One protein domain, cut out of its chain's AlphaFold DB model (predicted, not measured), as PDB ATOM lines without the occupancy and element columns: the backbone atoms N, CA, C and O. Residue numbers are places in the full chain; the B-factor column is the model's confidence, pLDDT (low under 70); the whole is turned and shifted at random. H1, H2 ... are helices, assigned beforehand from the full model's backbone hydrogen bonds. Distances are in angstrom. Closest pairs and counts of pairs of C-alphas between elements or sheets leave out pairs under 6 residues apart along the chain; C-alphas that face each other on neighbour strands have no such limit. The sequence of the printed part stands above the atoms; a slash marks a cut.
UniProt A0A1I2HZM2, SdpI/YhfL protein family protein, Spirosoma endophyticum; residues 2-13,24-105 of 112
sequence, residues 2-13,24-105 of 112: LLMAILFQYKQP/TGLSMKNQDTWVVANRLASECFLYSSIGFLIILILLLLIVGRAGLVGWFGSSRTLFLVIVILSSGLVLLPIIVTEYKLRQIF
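This is residues 2 to 13 and 24 to 105 of the 112 residues of the protein "SdpI/YhfL protein family protein" of Spirosoma endophyticum (UniProt A0A1I2HZM2). One long helix, H2, runs nearly the whole length of a rod, and the chain then folds back along it as two shorter helices one after the other, H3 and H4. H4 packs on the first half of H2, H3 is only loosely near its second half, and the short H1 packs on another side of H2. The printed part has 94 residues with four named helices, in the order H1, H2, H3, H4, and no named strand; the class is all helix. The whole is loose, with a radius of gyration of the C-alphas of 17.3 A and spans of 55 by 23 by 20 A.

H2, residues 31 to 65, touches H4, residues 91 to 104, with its residues 33 to 48 alone; the closest C-alphas, of Cys 44 and Pro 93, are 5.2 A apart. They run opposite ways at 35.4 degrees, only just a steep tilt. With residues 38 to 50 alone, H2 touches H1, residues 2 to 10; the closest C-alphas, of Ala 5 and Ser 42, are 4.8 A apart. These also run opposite ways at 35.4 degrees, only just a steep tilt. H3, residues 75 to 88, is close to H2 but not clearly touching; the closest C-alphas, of Phe 52 and Ser 86, are 7.9 A apart, at a shallow tilt of 25 degrees, opposite ways. H3 and H4 meet only through their link. H1 is apart from H3 and H4. In H1, H2, H3 and H4 every O i to N i+4 pair is within hydrogen-bond range.

H2 is 51.2 A long, from C-alpha 31 at (268.740, 163.649, 289.227) to C-alpha 65 at (278.353, 161.792, 238.926). H3 and H4 each measure 20.5 A, H1 12.4 A. H4 ends with C-alpha 104 at (261.108, 155.297, 280.979).

The C-alphas farthest apart, of Asn 30 and Gly 67, are 54.9 A apart. Residues 14 to 23, in the link from H1 to H2, are not printed; C-alphas 13 and 24 are 14.1 A apart across this cut. The link H2 to H3 is short and H3 to H4 is tight. Residues 66 to 75 have pLDDT under 70; the mean of the printed part is 85.4.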
ATOM      1  N   LEU A   2     277.326 167.300 266.068       81.81
ATOM      2  CA  LEU A   2     278.311 166.227 266.289       81.81
ATOM      3  C   LEU A   2     279.315 166.501 267.427       81.81
ATOM      4  O   LEU A   2     279.454 165.676 268.321       81.81
ATOM      5  N   LEU A   3     279.958 167.676 267.445       81.81
ATOM      6  CA  LEU A   3     280.902 168.039 268.513       81.81
ATOM      7  C   LEU A   3     280.247 168.048 269.901       81.81
ATOM      8  O   LEU A   3     280.810 167.497 270.837       81.81
ATOM      9  N   MET A   4     279.040 168.613 270.034       79.50
ATOM     10  CA  MET A   4     278.287 168.565 271.294       79.50
ATOM     11  C   MET A   4     277.932 167.132 271.687       79.50
ATOM     12  O   MET A   4     278.066 166.786 272.853       79.50
ATOM     13  N   ALA A   5     277.517 166.295 270.732       84.69
ATOM     14  CA  ALA A   5     277.184 164.897 270.994       84.69
ATOM     15  C   ALA A   5     278.395 164.116 271.531       84.69
ATOM     16  O   ALA A   5     278.277 163.418 272.535       84.69
ATOM     17  N   ILE A   6     279.567 164.297 270.913       84.19
ATOM     18  CA  ILE A   6     280.826 163.669 271.343       84.19
ATOM     19  C   ILE A   6     281.254 164.198 272.716       84.19
ATOM     20  O   ILE A   6     281.555 163.414 273.616       84.19
ATOM     21  N   LEU A   7     281.240 165.522 272.904       84.69
ATOM     22  CA  LEU A   7     281.575 166.143 274.187       84.69
ATOM     23  C   LEU A   7     280.663 165.639 275.304       84.69
ATOM     24  O   LEU A   7     281.148 165.341 276.392       84.69
ATOM     25  N   PHE A   8     279.364 165.508 275.039       83.25
ATOM     26  CA  PHE A   8     278.399 165.036 276.026       83.25
ATOM     27  C   PHE A   8     278.460 163.529 276.242       83.25
ATOM     28  O   PHE A   8     278.173 163.106 277.351       83.25
ATOM     29  N   GLN A   9     278.889 162.719 275.271       81.12
ATOM     30  CA  GLN A   9     279.221 161.319 275.546       81.12
ATOM     31  C   GLN A   9     280.424 161.194 276.483       81.12
ATOM     32  O   GLN A   9     280.402 160.373 277.397       81.12
ATOM     33  N   TYR A  10     281.459 162.014 276.281       81.69
ATOM     34  CA  TYR A  10     282.694 161.915 277.059       81.69
ATOM     35  C   TYR A  10     282.582 162.570 278.445       81.69
ATOM     36  O   TYR A  10     283.123 162.073 279.432       81.69
ATOM     37  N   LYS A  11     281.871 163.698 278.533       86.62
ATOM     38  CA  LYS A  11     281.624 164.448 279.769       86.62
ATOM     39  C   LYS A  11     280.142 164.779 279.903       86.62
ATOM     40  O   LYS A  11     279.709 165.900 279.635       86.62
ATOM     41  N   GLN A  12     279.373 163.799 280.369       82.81
ATOM     42  CA  GLN A  12     277.971 164.020 280.715       82.81
ATOM     43  C   GLN A  12     277.848 164.990 281.899       82.81
ATOM     44  O   GLN A  12     278.616 164.884 282.865       82.81
ATOM     45  N   PRO A  13     276.871 165.913 281.870       86.12
ATOM     46  CA  PRO A  13     276.576 166.752 283.018       86.12
ATOM     47  C   PRO A  13     276.105 165.879 284.178       86.12
ATOM     48  O   PRO A  13     275.025 165.298 284.142       86.12
ATOM     49  N   THR A  24     264.982 169.845 278.904       92.88
ATOM     50  CA  THR A  24     263.522 169.842 278.767       92.88
ATOM     51  C   THR A  24     262.854 169.702 280.131       92.88
ATOM     52  O   THR A  24     263.476 169.241 281.092       92.88
ATOM     53  N   GLY A  25     261.570 170.068 280.227       92.44
ATOM     54  CA  GLY A  25     260.837 170.050 281.498       92.44
ATOM     55  C   GLY A  25     260.880 168.697 282.219       92.44
ATOM     56  O   GLY A  25     261.019 168.672 283.437       92.44
ATOM     57  N   LEU A  26     260.840 167.580 281.480       92.38
ATOM     58  CA  LEU A  26     260.939 166.233 282.055       92.38
ATOM     59  C   LEU A  26     262.372 165.883 282.483       92.38
ATOM     60  O   LEU A  26     262.565 165.304 283.547       92.38
ATOM     61  N   SER A  27     263.381 166.263 281.693       93.31
ATOM     62  CA  SER A  27     264.792 165.976 282.003       93.31
ATOM     63  C   SER A  27     265.300 166.650 283.282       93.31
ATOM     64  O   SER A  27     266.267 166.189 283.872       93.31
ATOM     65  N   MET A  28     264.668 167.745 283.712       94.94
ATOM     66  CA  MET A  28     265.104 168.536 284.867       94.94
ATOM     67  C   MET A  28     264.326 168.222 286.154       94.94
ATOM     68  O   MET A  28     264.574 168.871 287.167       94.94
ATOM     69  N   LYS A  29     263.395 167.253 286.143       95.31
ATOM     70  CA  LYS A  29     262.544 166.929 287.305       95.31
ATOM     71  C   LYS A  29     263.346 166.420 288.501       95.31
ATOM     72  O   LYS A  29     263.060 166.795 289.633       95.31
ATOM     73  N   ASN A  30     264.319 165.544 288.266       94.69
ATOM     74  CA  ASN A  30     265.167 164.979 289.310       94.69
ATOM     75  C   ASN A  30     266.499 164.480 288.736       94.69
ATOM     76  O   ASN A  30     266.737 164.487 287.530       94.69
ATOM     77  N   GLN A  31     267.391 164.037 289.616       94.62
ATOM     78  CA  GLN A  31     268.740 163.649 289.227       94.62
ATOM     79  C   GLN A  31     268.782 162.421 288.297       94.62
ATOM     80  O   GLN A  31     269.658 162.322 287.442       94.62
ATOM     81  N   ASP A  32     267.836 161.496 288.434       95.06
ATOM     82  CA  ASP A  32     267.781 160.282 287.619       95.06
ATOM     83  C   ASP A  32     267.306 160.585 286.187       95.06
ATOM     84  O   ASP A  32     267.980 160.248 285.210       95.06
ATOM     85  N   THR A  33     266.206 161.335 286.058       95.81
ATOM     86  CA  THR A  33     265.728 161.866 284.769       95.81
ATOM     87  C   THR A  33     266.804 162.689 284.070       95.81
ATOM     88  O   THR A  33     266.986 162.531 282.864       95.81
ATOM     89  N   TRP A  34     267.573 163.490 284.812       95.50
ATOM     90  CA  TRP A  34     268.679 164.278 284.271       95.50
ATOM     91  C   TRP A  34     269.769 163.416 283.638       95.50
ATOM     92  O   TRP A  34     270.149 163.652 282.486       95.50
ATOM     93  N   VAL A  35     270.263 162.409 284.362       94.44
ATOM     94  CA  VAL A  35     271.324 161.519 283.865       94.44
ATOM     95  C   VAL A  35     270.838 160.735 282.648       94.44
ATOM     96  O   VAL A  35     271.525 160.696 281.624       94.44
ATOM     97  N   VAL A  36     269.634 160.160 282.719       94.88
ATOM     98  CA  VAL A  36     269.074 159.372 281.612       94.88
ATOM     99  C   VAL A  36     268.809 160.244 280.386       94.88
ATOM    100  O   VAL A  36     269.198 159.866 279.282       94.88
ATOM    101  N   ALA A  37     268.205 161.421 280.557       95.00
ATOM    102  CA  ALA A  37     267.903 162.316 279.447       95.00
ATOM    103  C   ALA A  37     269.170 162.806 278.740       95.00
ATOM    104  O   ALA A  37     269.229 162.781 277.514       95.00
ATOM    105  N   ASN A  38     270.206 163.196 279.489       94.00
ATOM    106  CA  ASN A  38     271.467 163.648 278.899       94.00
ATOM    107  C   ASN A  38     272.203 162.524 278.161       94.00
ATOM    108  O   ASN A  38     272.761 162.762 277.085       94.00
ATOM    109  N   ARG A  39     272.149 161.292 278.682       93.31
ATOM    110  CA  ARG A  39     272.673 160.120 277.979       93.31
ATOM    111  C   ARG A  39     271.917 159.870 276.676       93.31
ATOM    112  O   ARG A  39     272.544 159.844 275.617       93.31
ATOM    113  N   LEU A  40     270.590 159.750 276.739       94.31
ATOM    114  CA  LEU A  40     269.744 159.507 275.567       94.31
ATOM    115  C   LEU A  40     269.901 160.603 274.512       94.31
ATOM    116  O   LEU A  40     270.037 160.289 273.331       94.31
ATOM    117  N   ALA A  41     269.942 161.866 274.938       93.44
ATOM    118  CA  ALA A  41     270.193 162.999 274.062       93.44
ATOM    119  C   ALA A  41     271.536 162.845 273.344       93.44
ATOM    120  O   ALA A  41     271.579 162.918 272.119       93.44
ATOM    121  N   SER A  42     272.625 162.587 274.081       92.56
ATOM    122  CA  SER A  42     273.965 162.447 273.490       92.56
ATOM    123  C   SER A  42     274.031 161.329 272.441       92.56
ATOM    124  O   SER A  42     274.579 161.537 271.359       92.56
ATOM    125  N   GLU A  43     273.393 160.185 272.707       92.50
ATOM    126  CA  GLU A  43     273.287 159.070 271.762       92.50
ATOM    127  C   GLU A  43     272.440 159.448 270.534       92.50
ATOM    128  O   GLU A  43     272.879 159.254 269.399       92.50
ATOM    129  N   CYS A  44     271.261 160.050 270.729       92.88
ATOM    130  CA  CYS A  44     270.391 160.457 269.622       92.88
ATOM    131  C   CYS A  44     271.060 161.514 268.734       92.88
ATOM    132  O   CYS A  44     271.058 161.373 267.512       92.88
ATOM    133  N   PHE A  45     271.691 162.535 269.321       91.69
ATOM    134  CA  PHE A  45     272.422 163.549 268.561       91.69
ATOM    135  C   PHE A  45     273.602 162.956 267.788       91.69
ATOM    136  O   PHE A  45     273.866 163.405 266.668       91.69
ATOM    137  N   LEU A  46     274.300 161.957 268.340       91.50
ATOM    138  CA  LEU A  46     275.401 161.290 267.647       91.50
ATOM    139  C   LEU A  46     274.887 160.516 266.428       91.50
ATOM    140  O   LEU A  46     275.365 160.753 265.317       91.50
ATOM    141  N   TYR A  47     273.881 159.656 266.609       91.19
ATOM    142  CA  TYR A  47     273.322 158.858 265.515       91.19
ATOM    143  C   TYR A  47     272.705 159.731 264.419       91.19
ATOM    144  O   TYR A  47     272.975 159.507 263.239       91.19
ATOM    145  N   SER A  48     271.947 160.770 264.787       90.38
ATOM    146  CA  SER A  48     271.405 161.726 263.816       90.38
ATOM    147  C   SER A  48     272.511 162.463 263.056       90.38
ATOM    148  O   SER A  48     272.389 162.665 261.849       90.38
ATOM    149  N   SER A  49     273.612 162.825 263.726       89.75
ATOM    150  CA  SER A  49     274.746 163.494 263.073       89.75
ATOM    151  C   SER A  49     275.467 162.576 262.081       89.75
ATOM    152  O   SER A  49     275.801 163.016 260.983       89.75
ATOM    153  N   ILE A  50     275.684 161.306 262.441       90.06
ATOM    154  CA  ILE A  50     276.310 160.312 261.554       90.06
ATOM    155  C   ILE A  50     275.407 160.032 260.347       90.06
ATOM    156  O   ILE A  50     275.876 160.077 259.211       90.06
ATOM    157  N   GLY A  51     274.109 159.809 260.575       90.00
ATOM    158  CA  GLY A  51     273.138 159.584 259.501       90.00
ATOM    159  C   GLY A  51     273.079 160.751 258.513       90.00
ATOM    160  O   GLY A  51     273.119 160.539 257.302       90.00
ATOM    161  N   PHE A  52     273.074 161.991 259.013       88.00
ATOM    162  CA  PHE A  52     273.126 163.177 258.157       88.00
ATOM    163  C   PHE A  52     274.409 163.247 257.322       88.00
ATOM    164  O   PHE A  52     274.350 163.557 256.134       88.00
ATOM    165  N   LEU A  53     275.561 162.932 257.919       88.88
ATOM    166  CA  LEU A  53     276.847 162.957 257.224       88.88
ATOM    167  C   LEU A  53     276.888 161.933 256.077       88.88
ATOM    168  O   LEU A  53     277.365 162.252 254.991       88.88
ATOM    169  N   ILE A  54     276.306 160.747 256.281       90.56
ATOM    170  CA  ILE A  54     276.151 159.730 255.229       90.56
ATOM    171  C   ILE A  54     275.263 160.253 254.091       90.56
ATOM    172  O   ILE A  54     275.657 160.179 252.928       90.56
ATOM    173  N   ILE A  55     274.095 160.824 254.412       88.44
ATOM    174  CA  ILE A  55     273.171 161.386 253.410       88.44
ATOM    175  C   ILE A  55     273.855 162.494 252.600       88.44
ATOM    176  O   ILE A  55     273.732 162.528 251.376       88.44
ATOM    177  N   LEU A  56     274.611 163.372 253.264       86.19
ATOM    178  CA  LEU A  56     275.346 164.453 252.611       86.19
ATOM    179  C   LEU A  56     276.391 163.916 251.625       86.19
ATOM    180  O   LEU A  56     276.457 164.391 250.492       86.19
ATOM    181  N   ILE A  57     277.176 162.909 252.024       88.75
ATOM    182  CA  ILE A  57     278.171 162.278 251.144       88.75
ATOM    183  C   ILE A  57     277.488 161.655 249.922       88.75
ATOM    184  O   ILE A  57     277.936 161.874 248.797       88.75
ATOM    185  N   LEU A  58     276.390 160.919 250.118       88.12
ATOM    186  CA  LEU A  58     275.643 160.309 249.016       88.12
ATOM    187  C   LEU A  58     275.101 161.363 248.044       88.12
ATOM    188  O   LEU A  58     275.242 161.205 246.832       88.12
ATOM    189  N   LEU A  59     274.541 162.459 248.560       83.62
ATOM    190  CA  LEU A  59     274.033 163.555 247.738       83.62
ATOM    191  C   LEU A  59     275.150 164.198 246.901       83.62
ATOM    192  O   LEU A  59     274.973 164.405 245.701       83.62
ATOM    193  N   LEU A  60     276.319 164.447 247.499       81.56
ATOM    194  CA  LEU A  60     277.481 164.990 246.786       81.56
ATOM    195  C   LEU A  60     277.987 164.039 245.691       81.56
ATOM    196  O   LEU A  60     278.294 164.490 244.587       81.56
ATOM    197  N   LEU A  61     278.031 162.731 245.962       85.69
ATOM    198  CA  LEU A  61     278.428 161.725 244.972       85.69
ATOM    199  C   LEU A  61     277.451 161.666 243.792       85.69
ATOM    200  O   LEU A  61     277.893 161.627 242.644       85.69
ATOM    201  N   ILE A  62     276.141 161.692 244.055       83.25
ATOM    202  CA  ILE A  62     275.104 161.670 243.012       83.25
ATOM    203  C   ILE A  62     275.197 162.927 242.141       83.25
ATOM    204  O   ILE A  62     275.248 162.818 240.916       83.25
ATOM    205  N   VAL A  63     275.281 164.110 242.756       76.44
ATOM    206  CA  VAL A  63     275.385 165.386 242.028       76.44
ATOM    207  C   VAL A  63     276.665 165.448 241.190       76.44
ATOM    208  O   VAL A  63     276.614 165.865 240.033       76.44
ATOM    209  N   GLY A  64     277.796 164.995 241.741       74.38
ATOM    210  CA  GLY A  64     279.076 164.961 241.032       74.38
ATOM    211  C   GLY A  64     279.098 163.978 239.857       74.38
ATOM    212  O   GLY A  64     279.683 164.279 238.820       74.38
ATOM    213  N   ARG A  65     278.434 162.820 239.984       76.12
ATOM    214  CA  ARG A  65     278.353 161.792 238.926       76.12
ATOM    215  C   ARG A  65     277.372 162.151 237.814       76.12
ATOM    216  O   ARG A  65     277.645 161.854 236.658       76.12
ATOM    217  N   ALA A  66     276.241 162.761 238.150       68.75
ATOM    218  CA  ALA A  66     275.161 163.010 237.199       68.75
ATOM    219  C   ALA A  66     275.393 164.238 236.291       68.75
ATOM    220  O   ALA A  66     274.508 164.593 235.519       68.75
ATOM    221  N   GLY A  67     276.528 164.944 236.413       64.19
ATOM    222  CA  GLY A  67     276.770 166.202 235.685       64.19
ATOM    223  C   GLY A  67     275.794 167.331 236.058       64.19
ATOM    224  O   GLY A  67     275.851 168.425 235.499       64.19
ATOM    225  N   LEU A  68     274.930 167.099 237.055       61.19
ATOM    226  CA  LEU A  68     273.920 168.028 237.567       61.19
ATOM    227  C   LEU A  68     274.527 169.206 238.332       61.19
ATOM    228  O   LEU A  68     273.793 170.081 238.786       61.19
ATOM    229  N   VAL A  69     275.857 169.266 238.440       60.88
ATOM    230  CA  VAL A  69     276.598 170.439 238.921       60.88
ATOM    231  C   VAL A  69     276.144 171.705 238.182       60.88
ATOM    232  O   VAL A  69     276.041 172.752 238.808       60.88
ATOM    233  N   GLY A  70     275.781 171.605 236.893       57.09
ATOM    234  CA  GLY A  70     275.195 172.710 236.120       57.09
ATOM    235  C   GLY A  70     273.718 173.015 236.427       57.09
ATOM    236  O   GLY A  70     273.306 174.166 236.329       57.09
ATOM    237  N   TRP A  71     272.922 172.025 236.854       56.41
ATOM    238  CA  TRP A  71     271.509 172.202 237.240       56.41
ATOM    239  C   TRP A  71     271.377 172.837 238.633       56.41
ATOM    240  O   TRP A  71     270.552 173.716 238.859       56.41
ATOM    241  N   PHE A  72     272.292 172.482 239.537       55.69
ATOM    242  CA  PHE A  72     272.569 173.208 240.777       55.69
ATOM    243  C   PHE A  72     273.622 174.314 240.576       55.69
ATOM    244  O   PHE A  72     274.323 174.661 241.524       55.69
ATOM    245  N   GLY A  73     273.733 174.871 239.359       55.38
ATOM    246  CA  GLY A  73     274.821 175.735 238.862       55.38
ATOM    247  C   GLY A  73     275.146 177.001 239.660       55.38
ATOM    248  O   GLY A  73     276.081 177.720 239.319       55.38
ATOM    249  N   SER A  74     274.441 177.266 240.757       64.19
ATOM    250  CA  SER A  74     274.929 178.142 241.810       64.19
ATOM    251  C   SER A  74     275.253 177.308 243.046       64.19
ATOM    252  O   SER A  74     274.357 176.743 243.675       64.19
ATOM    253  N   SER A  75     276.522 177.316 243.467       68.81
ATOM    254  CA  SER A  75     276.957 176.818 244.784       68.81
ATOM    255  C   SER A  75     276.064 177.320 245.929       68.81
ATOM    256  O   SER A  75     275.897 176.640 246.939       68.81
ATOM    257  N   ARG A  76     275.418 178.478 245.732       75.81
ATOM    258  CA  ARG A  76     274.422 179.072 246.627       75.81
ATOM    259  C   ARG A  76     273.171 178.205 246.806       75.81
ATOM    260  O   ARG A  76     272.716 178.061 247.933       75.81
ATOM    261  N   THR A  77     272.624 177.603 245.749       77.81
ATOM    262  CA  THR A  77     271.394 176.792 245.835       77.81
ATOM    263  C   THR A  77     271.644 175.484 246.581       77.81
ATOM    264  O   THR A  77     270.890 175.143 247.489       77.81
ATOM    265  N   LEU A  78     272.741 174.787 246.266       77.44
ATOM    266  CA  LEU A  78     273.174 173.588 246.998       77.44
ATOM    267  C   LEU A  78     273.424 173.892 248.478       77.44
ATOM    268  O   LEU A  78     272.959 173.158 249.348       77.44
ATOM    269  N   PHE A  79     274.104 175.004 248.765       81.06
ATOM    270  CA  PHE A  79     274.330 175.460 250.132       81.06
ATOM    271  C   PHE A  79     273.012 175.709 250.881       81.06
ATOM    272  O   PHE A  79     272.845 175.207 251.989       81.06
ATOM    273  N   LEU A  80     272.047 176.408 250.270       85.25
ATOM    274  CA  LEU A  80     270.736 176.659 250.880       85.25
ATOM    275  C   LEU A  80     269.967 175.364 251.165       85.25
ATOM    276  O   LEU A  80     269.419 175.216 252.255       85.25
ATOM    277  N   VAL A  81     269.967 174.407 250.233       82.94
ATOM    278  CA  VAL A  81     269.322 173.096 250.430       82.94
ATOM    279  C   VAL A  81     269.946 172.356 251.615       82.94
ATOM    280  O   VAL A  81     269.221 171.848 252.470       82.94
ATOM    281  N   ILE A  82     271.278 172.341 251.714       82.19
ATOM    282  CA  ILE A  82     271.991 171.706 252.833       82.19
ATOM    283  C   ILE A  82     271.649 172.397 254.158       82.19
ATOM    284  O   ILE A  82     271.380 171.713 255.145       82.19
ATOM    285  N   VAL A  83     271.616 173.733 254.188       85.50
ATOM    286  CA  VAL A  83     271.261 174.499 255.391       85.50
ATOM    287  C   VAL A  83     269.830 174.187 255.837       85.50
ATOM    288  O   VAL A  83     269.627 173.879 257.011       85.50
ATOM    289  N   ILE A  84     268.861 174.186 254.917       84.94
ATOM    290  CA  ILE A  84     267.451 173.879 255.213       84.94
ATOM    291  C   ILE A  84     267.291 172.439 255.716       84.94
ATOM    292  O   ILE A  84     266.613 172.202 256.715       84.94
ATOM    293  N   LEU A  85     267.948 171.471 255.072       82.12
ATOM    294  CA  LEU A  85     267.936 170.084 255.539       82.12
ATOM    295  C   LEU A  85     268.547 169.971 256.941       82.12
ATOM    296  O   LEU A  85     267.980 169.316 257.817       82.12
ATOM    297  N   SER A  86     269.677 170.644 257.176       79.94
ATOM    298  CA  SER A  86     270.383 170.594 258.457       79.94
ATOM    299  C   SER A  86     269.591 171.225 259.605       79.94
ATOM    300  O   SER A  86     269.652 170.711 260.721       79.94
ATOM    301  N   SER A  87     268.817 172.287 259.352       80.75
ATOM    302  CA  SER A  87     268.011 172.948 260.383       80.75
ATOM    303  C   SER A  87     266.815 172.093 260.808       80.75
ATOM    304  O   SER A  87     266.578 171.935 262.006       80.75
ATOM    305  N   GLY A  88     266.121 171.458 259.855       78.25
ATOM    306  CA  GLY A  88     265.015 170.541 260.156       78.25
ATOM    307  C   GLY A  88     265.460 169.311 260.957       78.25
ATOM    308  O   GLY A  88     264.762 168.853 261.863       78.25
ATOM    309  N   LEU A  89     266.671 168.820 260.690       78.88
ATOM    310  CA  LEU A  89     267.251 167.650 261.353       78.88
ATOM    311  C   LEU A  89     267.588 167.854 262.835       78.88
ATOM    312  O   LEU A  89     267.741 166.865 263.549       78.88
ATOM    313  N   VAL A  90     267.665 169.095 263.324       81.44
ATOM    314  CA  VAL A  90     267.911 169.380 264.751       81.44
ATOM    315  C   VAL A  90     266.720 168.972 265.623       81.44
ATOM    316  O   VAL A  90     266.902 168.617 266.788       81.44
ATOM    317  N   LEU A  91     265.506 168.969 265.069       86.38
ATOM    318  CA  LEU A  91     264.288 168.665 265.824       86.38
ATOM    319  C   LEU A  91     264.107 167.164 266.072       86.38
ATOM    320  O   LEU A  91     263.619 166.770 267.131       86.38
ATOM    321  N   LEU A  92     264.541 166.318 265.134       88.31
ATOM    322  CA  LEU A  92     264.409 164.863 265.245       88.31
ATOM    323  C   LEU A  92     265.028 164.273 266.526       88.31
ATOM    324  O   LEU A  92     264.310 163.577 267.244       88.31
ATOM    325  N   PRO A  93     266.304 164.534 266.878       90.88
ATOM    326  CA  PRO A  93     266.899 163.977 268.092       90.88
ATOM    327  C   PRO A  93     266.204 164.465 269.368       90.88
ATOM    328  O   PRO A  93     266.150 163.706 270.330       90.88
ATOM    329  N   ILE A  94     265.623 165.671 269.379       92.12
ATOM    330  CA  ILE A  94     264.831 166.181 270.510       92.12
ATOM    331  C   ILE A  94     263.544 165.360 270.658       92.12
ATOM    332  O   ILE A  94     263.281 164.817 271.729       92.12
ATOM    333  N   ILE A  95     262.777 165.200 269.573       93.00
ATOM    334  CA  ILE A  95     261.522 164.428 269.581       93.00
ATOM    335  C   ILE A  95     261.786 162.978 270.003       93.00
ATOM    336  O   ILE A  95     261.093 162.446 270.869       93.00
ATOM    337  N   VAL A  96     262.815 162.346 269.433       94.44
ATOM    338  CA  VAL A  96     263.179 160.957 269.754       94.44
ATOM    339  C   VAL A  96     263.646 160.825 271.204       94.44
ATOM    340  O   VAL A  96     263.287 159.854 271.872       94.44
ATOM    341  N   THR A  97     264.416 161.791 271.711       95.12
ATOM    342  CA  THR A  97     264.871 161.788 273.108       95.12
ATOM    343  C   THR A  97     263.691 161.928 274.062       95.12
ATOM    344  O   THR A  97     263.577 161.124 274.982       95.12
ATOM    345  N   GLU A  98     262.776 162.873 273.824       95.81
ATOM    346  CA  GLU A  98     261.560 163.034 274.637       95.81
ATOM    347  C   GLU A  98     260.669 161.795 274.596       95.81
ATOM    348  O   GLU A  98     260.149 161.369 275.628       95.81
ATOM    349  N   TYR A  99     260.513 161.191 273.418       95.94
ATOM    350  CA  TYR A  99     259.747 159.962 273.258       95.94
ATOM    351  C   TYR A  99     260.332 158.833 274.116       95.94
ATOM    352  O   TYR A  99     259.617 158.250 274.935       95.94
ATOM    353  N   LYS A 100     261.641 158.574 274.005       95.88
ATOM    354  CA  LYS A 100     262.335 157.560 274.819       95.88
ATOM    355  C   LYS A 100     262.283 157.888 276.311       95.88
ATOM    356  O   LYS A 100     262.067 156.999 277.130       95.88
ATOM    357  N   LEU A 101     262.424 159.160 276.678       96.19
ATOM    358  CA  LEU A 101     262.364 159.594 278.071       96.19
ATOM    359  C   LEU A 101     260.978 159.323 278.680       96.19
ATOM    360  O   LEU A 101     260.887 158.812 279.794       96.19
ATOM    361  N   ARG A 102     259.900 159.562 277.923       95.56
ATOM    362  CA  ARG A 102     258.512 159.262 278.327       95.56
ATOM    363  C   ARG A 102     258.179 157.772 278.355       95.56
ATOM    364  O   ARG A 102     257.185 157.388 278.972       95.56
ATOM    365  N   GLN A 103     258.967 156.920 277.704       96.06
ATOM    366  CA  GLN A 103     258.840 155.468 277.861       96.06
ATOM    367  C   GLN A 103     259.419 154.984 279.193       96.06
ATOM    368  O   GLN A 103     258.907 154.016 279.741       96.06
ATOM    369  N   ILE A 104     260.429 155.673 279.729       96.44
ATOM    370  CA  ILE A 104     261.108 155.297 280.979       96.44
ATOM    371  C   ILE A 104     260.460 155.967 282.197       96.44
ATOM    372  O   ILE A 104     260.378 155.355 283.257       96.44
ATOM    373  N   PHE A 105     260.000 157.213 282.060       96.75
ATOM    374  CA  PHE A 105     259.502 158.016 283.176       96.75
ATOM    375  C   PHE A 105     258.053 158.473 282.987       96.75
ATOM    376  O   PHE A 105     257.565 158.661 281.867       96.75
TER     377      PHE A 105